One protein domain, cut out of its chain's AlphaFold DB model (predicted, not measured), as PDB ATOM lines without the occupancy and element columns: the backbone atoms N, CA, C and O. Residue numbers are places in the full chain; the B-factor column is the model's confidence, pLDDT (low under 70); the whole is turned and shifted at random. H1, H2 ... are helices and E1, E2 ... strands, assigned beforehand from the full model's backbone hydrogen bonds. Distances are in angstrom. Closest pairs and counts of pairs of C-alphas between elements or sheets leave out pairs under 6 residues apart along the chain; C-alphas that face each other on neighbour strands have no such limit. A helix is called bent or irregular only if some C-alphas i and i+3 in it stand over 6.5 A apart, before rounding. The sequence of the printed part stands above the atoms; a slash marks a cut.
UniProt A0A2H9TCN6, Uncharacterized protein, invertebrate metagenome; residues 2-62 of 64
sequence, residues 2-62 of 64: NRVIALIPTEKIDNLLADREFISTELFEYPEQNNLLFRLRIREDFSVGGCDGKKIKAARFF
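What this domain is: This is residues 2 to 62 of the 64 residues of an uncharacterized protein of invertebrate metagenome (UniProt A0A2H9TCN6). Three small parts are strung loosely along a rod: a parallel pair of strands, E1 and E2, near the middle with helix H2 close by, short H1 toward one end, and the hairpin of E3 and E4 with short H3 toward the other. The printed part has 61 residues, with named elements in the order H1, E1, H2, E2, E3, E4, H3; the class is mixed, helices and strands. The whole is loose, with a radius of gyration of the C-alphas of 14.3 A and spans of 41 by 19 by 18 A.

How they stand to each other: E1, residues 15 to 18, and E2, residues 37 to 40, are parallel neighbours at 24 degrees; N 39 and O 16 are within hydrogen-bond range at 2.8 A. With H2, residues 25 to 33, they form a strand-helix-strand unit, two parallel strands with a helix between them along the chain, with a right-handed crossover. The closest C-alphas of H2 and E2 are those of Pro 31 and Phe 38, 6.5 A apart. E3, residues 47 to 49, and E4, residues 55 to 57, are an antiparallel hairpin at 138 degrees, with N 48 and O 56 within hydrogen-bond range at 2.8 A. The closest C-alphas of E3 and H3, residues 58 to 61, are those of Ser 47 and Ala 58, 5.3 A apart. H1, residues 2 to 5, is apart from H2 and E2, and E2 is apart from E3. In H2, 2 of 5 O i to N i+4 pairs and 3 of 6 O i to N i+3 pairs are within hydrogen-bond range; H1 and H3 are too short for an O i to N i+4 pair.

Where its parts are: E1 is 9.8 A long from first to last C-alpha, E2 10.2 A and H2 13.1 A. H2 is neither bent nor irregular, but only just: C-alphas 27 and 30 are 6.3 A apart. H1 begins at C-alpha 2, (111.274, 286.010, 198.131), and H3 ends at C-alpha 61, (140.483, 277.501, 203.960).

The domain as a whole: The C-alphas farthest apart, of Leu 7 and Asp 52, are 43.4 A apart. The printed part has no cut and no long link. Its mean pLDDT is 76.7, and residues 2 to 6 and 20 to 26 are under 70.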
ATOM      1  N   ASN A   2     112.076 284.974 197.453       56.28
ATOM      2  CA  ASN A   2     111.274 286.010 198.131       56.28
ATOM      3  C   ASN A   2     109.974 285.499 198.767       56.28
ATOM      4  O   ASN A   2     109.634 285.919 199.860       56.28
ATOM      5  N   ARG A   3     109.277 284.544 198.138       58.34
ATOM      6  CA  ARG A   3     108.043 283.959 198.688       58.34
ATOM      7  C   ARG A   3     108.217 283.194 200.002       58.34
ATOM      8  O   ARG A   3     107.290 283.202 200.793       58.34
ATOM      9  N   VAL A   4     109.338 282.502 200.206       65.62
ATOM     10  CA  VAL A   4     109.563 281.694 201.419       65.62
ATOM     11  C   VAL A   4     110.157 282.561 202.516       65.62
ATOM     12  O   VAL A   4     109.700 282.494 203.651       65.62
ATOM     13  N   ILE A   5     111.118 283.425 202.169       65.31
ATOM     14  CA  ILE A   5     111.711 284.320 203.161       65.31
ATOM     15  C   ILE A   5     110.694 285.364 203.640       65.31
ATOM     16  O   ILE A   5     110.636 285.635 204.827       65.31
ATOM     17  N   ALA A   6     109.793 285.855 202.781       68.75
ATOM     18  CA  ALA A   6     108.729 286.770 203.210       68.75
ATOM     19  C   ALA A   6     107.764 286.177 204.257       68.75
ATOM     20  O   ALA A   6     107.021 286.928 204.882       68.75
ATOM     21  N   LEU A   7     107.739 284.851 204.441       77.81
ATOM     22  CA  LEU A   7     106.896 284.189 205.441       77.81
ATOM     23  C   LEU A   7     107.578 284.054 206.805       77.81
ATOM     24  O   LEU A   7     106.905 283.745 207.787       77.81
ATOM     25  N   ILE A   8     108.895 284.250 206.871       77.69
ATOM     26  CA  ILE A   8     109.679 284.105 208.094       77.69
ATOM     27  C   ILE A   8     110.242 285.483 208.434       77.69
ATOM     28  O   ILE A   8     111.049 286.003 207.666       77.69
ATOM     29  N   PRO A   9     109.845 286.088 209.566       77.75
ATOM     30  CA  PRO A   9     110.407 287.364 209.980       77.75
ATOM     31  C   PRO A   9     111.932 287.280 210.058       77.75
ATOM     32  O   PRO A   9     112.476 286.322 210.615       77.75
ATOM     33  N   THR A  10     112.618 288.267 209.490       77.06
ATOM     34  CA  THR A  10     114.078 288.301 209.352       77.06
ATOM     35  C   THR A  10     114.784 288.117 210.697       77.06
ATOM     36  O   THR A  10     115.765 287.389 210.790       77.06
ATOM     37  N   GLU A  11     114.233 288.681 211.774       81.12
ATOM     38  CA  GLU A  11     114.739 288.566 213.146       81.12
ATOM     39  C   GLU A  11     114.687 287.142 213.728       81.12
ATOM     40  O   GLU A  11     115.236 286.879 214.798       81.12
ATOM     41  N   LYS A  12     114.002 286.213 213.052       81.31
ATOM     42  CA  LYS A  12     113.947 284.787 213.402       81.31
ATOM     43  C   LYS A  12     114.926 283.942 212.586       81.31
ATOM     44  O   LYS A  12     115.018 282.740 212.828       81.31
ATOM     45  N   ILE A  13     115.633 284.538 211.626       79.25
ATOM     46  CA  ILE A  13     116.565 283.847 210.737       79.25
ATOM     47  C   ILE A  13     117.987 284.097 211.237       79.25
ATOM     48  O   ILE A  13     118.529 285.183 211.079       79.25
ATOM     49  N   ASP A  14     118.601 283.070 211.821       78.38
ATOM     50  CA  ASP A  14     119.994 283.141 212.278       78.38
ATOM     51  C   ASP A  14     120.975 283.070 211.096       78.38
ATOM     52  O   ASP A  14     121.887 283.880 210.967       78.38
ATOM     53  N   ASN A  15     120.766 282.111 210.184       77.06
ATOM     54  CA  ASN A  15     121.580 281.960 208.981       77.06
ATOM     55  C   ASN A  15     120.761 281.383 207.817       77.06
ATOM     56  O   ASN A  15     119.900 280.524 208.018       77.06
ATOM     57  N   LEU A  16     121.104 281.772 206.590       79.25
ATOM     58  CA  LEU A  16     120.637 281.121 205.366       79.25
ATOM     59  C   LEU A  16     121.691 280.128 204.870       79.25
ATOM     60  O   LEU A  16     122.849 280.492 204.667       79.25
ATOM     61  N   LEU A  17     121.284 278.876 204.667       80.44
ATOM     62  CA  LEU A  17     122.123 277.834 204.080       80.44
ATOM     63  C   LEU A  17     121.677 277.598 202.639       80.44
ATOM     64  O   LEU A  17     120.523 277.234 202.412       80.44
ATOM     65  N   ALA A  18     122.580 277.772 201.679       75.00
ATOM     66  CA  ALA A  18     122.293 277.456 200.284       75.00
ATOM     67  C   ALA A  18     123.200 276.348 199.751       75.00
ATOM     68  O   ALA A  18     124.402 276.291 200.044       75.00
ATOM     69  N   ASP A  19     122.599 275.484 198.933       72.00
ATOM     70  CA  ASP A  19     123.332 274.549 198.091       72.00
ATOM     71  C   ASP A  19     123.772 275.247 196.792       72.00
ATOM     72  O   ASP A  19     123.143 276.196 196.317       72.00
ATOM     73  N   ARG A  20     124.874 274.774 196.212       63.53
ATOM     74  CA  ARG A  20     125.597 275.392 195.088       63.53
ATOM     75  C   ARG A  20     124.772 275.540 193.808       63.53
ATOM     76  O   ARG A  20     125.134 276.331 192.946       63.53
ATOM     77  N   GLU A  21     123.694 274.771 193.675       66.56
ATOM     78  CA  GLU A  21     122.777 274.833 192.531       66.56
ATOM     79  C   GLU A  21     121.931 276.113 192.523       66.56
ATOM     80  O   GLU A  21     121.323 276.439 191.510       66.56
ATOM     81  N   PHE A  22     121.935 276.865 193.628       64.06
ATOM     82  CA  PHE A  22     121.117 278.062 193.798       64.06
ATOM     83  C   PHE A  22     121.921 279.368 193.815       64.06
ATOM     84  O   PHE A  22     121.344 280.416 194.078       64.06
ATOM     85  N   ILE A  23     123.228 279.342 193.523       66.56
ATOM     86  CA  ILE A  23     124.073 280.548 193.542       66.56
ATOM     87  C   ILE A  23     123.824 281.401 192.289       66.56
ATOM     88  O   ILE A  23     124.439 281.180 191.248       66.56
ATOM     89  N   SER A  24     122.946 282.400 192.405       68.75
ATOM     90  CA  SER A  24     122.861 283.545 191.487       68.75
ATOM     91  C   SER A  24     123.303 284.828 192.193       68.75
ATOM     92  O   SER A  24     123.364 284.882 193.420       68.75
ATOM     93  N   THR A  25     123.618 285.877 191.433       67.62
ATOM     94  CA  THR A  25     123.935 287.204 191.989       67.62
ATOM     95  C   THR A  25     122.794 287.725 192.867       67.62
ATOM     96  O   THR A  25     123.043 288.244 193.951       67.62
ATOM     97  N   GLU A  26     121.544 287.470 192.469       69.25
ATOM     98  CA  GLU A  26     120.342 287.879 193.215       69.25
ATOM     99  C   GLU A  26     120.216 287.160 194.570       69.25
ATOM    100  O   GLU A  26     119.537 287.637 195.479       69.25
ATOM    101  N   LEU A  27     120.871 286.002 194.728       72.75
ATOM    102  CA  LEU A  27     120.887 285.258 195.986       72.75
ATOM    103  C   LEU A  27     121.632 286.018 197.091       72.75
ATOM    104  O   LEU A  27     121.296 285.855 198.262       72.75
ATOM    105  N   PHE A  28     122.633 286.826 196.734       75.00
ATOM    106  CA  PHE A  28     123.473 287.552 197.692       75.00
ATOM    107  C   PHE A  28     122.894 288.908 198.096       75.00
ATOM    108  O   PHE A  28     123.119 289.347 199.221       75.00
ATOM    109  N   GLU A  29     122.095 289.527 197.225       81.75
ATOM    110  CA  GLU A  29     121.512 290.850 197.472       81.75
ATOM    111  C   GLU A  29     120.555 290.840 198.670       81.75
ATOM    112  O   GLU A  29     120.586 291.735 199.513       81.75
ATOM    113  N   TYR A  30     119.712 289.807 198.783       79.19
ATOM    114  CA  TYR A  30     118.722 289.738 199.858       79.19
ATOM    115  C   TYR A  30     119.358 289.581 201.256       79.19
ATOM    116  O   TYR A  30     118.999 290.359 202.146       79.19
ATOM    117  N   PRO A  31     120.283 288.624 201.497       80.00
ATOM    118  CA  PRO A  31     120.977 288.520 202.776       80.00
ATOM    119  C   PRO A  31     121.739 289.795 203.145       80.00
ATOM    120  O   PRO A  31     121.674 290.217 204.297       80.00
ATOM    121  N   GLU A  32     122.403 290.430 202.176       83.38
ATOM    122  CA  GLU A  32     123.169 291.662 202.389       83.38
ATOM    123  C   GLU A  32     122.269 292.818 202.846       83.38
ATOM    124  O   GLU A  32     122.524 293.434 203.880       83.38
ATOM    125  N   GLN A  33     121.155 293.055 202.147       85.44
ATOM    126  CA  GLN A  33     120.197 294.112 202.493       85.44
ATOM    127  C   GLN A  33     119.515 293.902 203.851       85.44
ATOM    128  O   GLN A  33     119.056 294.864 204.466       85.44
ATOM    129  N   ASN A  34     119.430 292.655 204.317       80.75
ATOM    130  CA  ASN A  34     118.745 292.280 205.555       80.75
ATOM    131  C   ASN A  34     119.709 291.944 206.704       80.75
ATOM    132  O   ASN A  34     119.263 291.480 207.752       80.75
ATOM    133  N   ASN A  35     121.013 292.176 206.516       81.75
ATOM    134  CA  ASN A  35     122.065 291.863 207.485       81.75
ATOM    135  C   ASN A  35     122.007 290.406 207.995       81.75
ATOM    136  O   ASN A  35     122.243 290.129 209.172       81.75
ATOM    137  N   LEU A  36     121.652 289.477 207.104       82.81
ATOM    138  CA  LEU A  36     121.557 288.053 207.399       82.81
ATOM    139  C   LEU A  36     122.882 287.359 207.107       82.81
ATOM    140  O   LEU A  36     123.471 287.522 206.035       82.81
ATOM    141  N   LEU A  37     123.306 286.498 208.028       79.44
ATOM    142  CA  LEU A  37     124.439 285.621 207.781       79.44
ATOM    143  C   LEU A  37     124.075 284.587 206.713       79.44
ATOM    144  O   LEU A  37     123.046 283.911 206.775       79.44
ATOM    145  N   PHE A  38     124.957 284.444 205.731       78.69
ATOM    146  CA  PHE A  38     124.775 283.536 204.611       78.69
ATOM    147  C   PHE A  38     125.918 282.520 204.570       78.69
ATOM    148  O   PHE A  38     127.095 282.883 204.588       78.69
ATOM    149  N   ARG A  39     125.572 281.231 204.539       78.12
ATOM    150  CA  ARG A  39     126.528 280.120 204.510       78.12
ATOM    151  C   ARG A  39     126.349 279.321 203.228       78.12
ATOM    152  O   ARG A  39     125.266 278.824 202.925       78.12
ATOM    153  N   LEU A  40     127.450 279.155 202.506       75.81
ATOM    154  CA  LEU A  40     127.512 278.331 201.307       75.81
ATOM    155  C   LEU A  40     128.111 276.975 201.629       75.81
ATOM    156  O   LEU A  40     129.191 276.883 202.216       75.81
ATOM    157  N   ARG A  41     127.444 275.913 201.178       76.06
ATOM    158  CA  ARG A  41     128.058 274.590 201.164       76.06
ATOM    159  C   ARG A  41     129.051 274.510 200.008       76.06
ATOM    160  O   ARG A  41     128.671 274.567 198.840       76.06
ATOM    161  N   ILE A  42     130.325 274.328 200.337       74.25
ATOM    162  CA  ILE A  42     131.405 274.186 199.360       74.25
ATOM    163  C   ILE A  42     131.804 272.705 199.266       74.25
ATOM    164  O   ILE A  42     131.940 272.034 200.287       74.25
ATOM    165  N   ARG A  43     131.970 272.172 198.046       72.19
ATOM    166  CA  ARG A  43     132.499 270.807 197.851       72.19
ATOM    167  C   ARG A  43     134.003 270.779 198.087       72.19
ATOM    168  O   ARG A  43     134.695 271.748 197.790       72.19
ATOM    169  N   GLU A  44     134.520 269.635 198.521       74.06
ATOM    170  CA  GLU A  44     135.964 269.434 198.711       74.06
ATOM    171  C   GLU A  44     136.791 269.705 197.442       74.06
ATOM    172  O   GLU A  44     137.940 270.142 197.519       74.06
ATOM    173  N   ASP A  45     136.210 269.463 196.262       78.69
ATOM    174  CA  ASP A  45     136.843 269.686 194.960       78.69
ATOM    175  C   ASP A  45     136.653 271.108 194.409       78.69
ATOM    176  O   ASP A  45     137.251 271.461 193.387       78.69
ATOM    177  N   PHE A  46     135.860 271.945 195.081       82.69
ATOM    178  CA  PHE A  46     135.630 273.317 194.654       82.69
ATOM    179  C   PHE A  46     136.936 274.105 194.718       82.69
ATOM    180  O   PHE A  46     137.659 274.056 195.711       82.69
ATOM    181  N   SER A  47     137.250 274.831 193.648       82.94
ATOM    182  CA  SER A  47     138.478 275.614 193.548       82.94
ATOM    183  C   SER A  47     138.154 277.099 193.499       82.94
ATOM    184  O   SER A  47     137.361 277.530 192.668       82.94
ATOM    185  N   VAL A  48     138.803 277.872 194.361       83.38
ATOM    186  CA  VAL A  48     138.743 279.337 194.382       83.38
ATOM    187  C   VAL A  48     139.998 279.922 193.742       83.38
ATOM    188  O   VAL A  48     141.055 279.285 193.729       83.38
ATOM    189  N   GLY A  49     139.884 281.124 193.184       85.19
ATOM    190  CA  GLY A  49     141.040 281.876 192.702       85.19
ATOM    191  C   GLY A  49     141.839 282.427 193.881       85.19
ATOM    192  O   GLY A  49     141.297 283.155 194.706       85.19
ATOM    193  N   GLY A  50     143.114 282.062 193.971       79.62
ATOM    194  CA  GLY A  50     144.071 282.675 194.880       79.62
ATOM    195  C   GLY A  50     144.495 284.060 194.392       79.62
ATOM    196  O   GLY A  50     144.369 284.385 193.211       79.62
ATOM    197  N   CYS A  51     145.045 284.873 195.295       79.75
ATOM    198  CA  CYS A  51     145.578 286.200 194.964       79.75
ATOM    199  C   CYS A  51     146.743 286.148 193.957       79.75
ATOM    200  O   CYS A  51     147.041 287.145 193.310       79.75
ATOM    201  N   ASP A  52     147.384 284.987 193.807       86.12
ATOM    202  CA  ASP A  52     148.425 284.706 192.814       86.12
ATOM    203  C   ASP A  52     147.860 284.219 191.464       86.12
ATOM    204  O   ASP A  52     148.612 283.786 190.590       86.12
ATOM    205  N   GLY A  53     146.534 284.242 191.297       85.00
ATOM    206  CA  GLY A  53     145.831 283.755 190.112       85.00
ATOM    207  C   GLY A  53     145.742 282.229 190.016       85.00
ATOM    208  O   GLY A  53     145.123 281.713 189.081       85.00
ATOM    209  N   LYS A  54     146.317 281.473 190.962       87.81
ATOM    210  CA  LYS A  54     146.238 280.009 190.947       87.81
ATOM    211  C   LYS A  54     144.922 279.536 191.533       87.81
ATOM    212  O   LYS A  54     144.372 280.120 192.458       87.81
ATOM    213  N   LYS A  55     144.428 278.412 191.021       88.62
ATOM    214  CA  LYS A  55     143.276 277.730 191.610       88.62
ATOM    215  C   LYS A  55     143.713 276.982 192.868       88.62
ATOM    216  O   LYS A  55     144.622 276.156 192.816       88.62
ATOM    217  N   ILE A  56     143.047 277.253 193.984       87.00
ATOM    218  CA  ILE A  56     143.283 276.609 195.277       87.00
ATOM    219  C   ILE A  56     142.002 275.880 195.668       87.00
ATOM    220  O   ILE A  56     140.918 276.451 195.574       87.00
ATOM    221  N   LYS A  57     142.103 274.627 196.129       85.00
ATOM    222  CA  LYS A  57     140.942 273.927 196.694       85.00
ATOM    223  C   LYS A  57     140.403 274.716 197.880       85.00
ATOM    224  O   LYS A  57     141.136 274.964 198.834       85.00
ATOM    225  N   ALA A  58     139.123 275.054 197.834       81.62
ATOM    226  CA  ALA A  58     138.451 275.825 198.862       81.62
ATOM    227  C   ALA A  58     138.493 275.130 200.229       81.62
ATOM    228  O   ALA A  58     138.614 275.806 201.242       81.62
ATOM    229  N   ALA A  59     138.516 273.790 200.258       76.62
ATOM    230  CA  ALA A  59     138.703 272.995 201.474       76.62
ATOM    231  C   ALA A  59     139.920 273.431 202.317       76.62
ATOM    232  O   ALA A  59     139.862 273.397 203.543       76.62
ATOM    233  N   ARG A  60     140.991 273.941 201.684       76.31
ATOM    234  CA  ARG A  60     142.191 274.432 202.387       76.31
ATOM    235  C   ARG A  60     141.927 275.616 203.319       76.31
ATOM    236  O   ARG A  60     142.719 275.834 204.226       76.31
ATOM    237  N   PHE A  61     140.851 276.369 203.107       73.50
ATOM    238  CA  PHE A  61     140.483 277.501 203.960       73.50
ATOM    239  C   PHE A  61     139.646 277.089 205.176       73.50
ATOM    240  O   PHE A  61     139.447 277.901 206.072       73.50
ATOM    241  N   PHE A  62     139.172 275.840 205.223       70.38
ATOM    242  CA  PHE A  62     138.256 275.356 206.259       70.38
ATOM    243  C   PHE A  62     138.860 274.272 207.163       70.38
ATOM    244  O   PHE A  62     138.173 273.796 208.060       70.38
TER     245      PHE A  62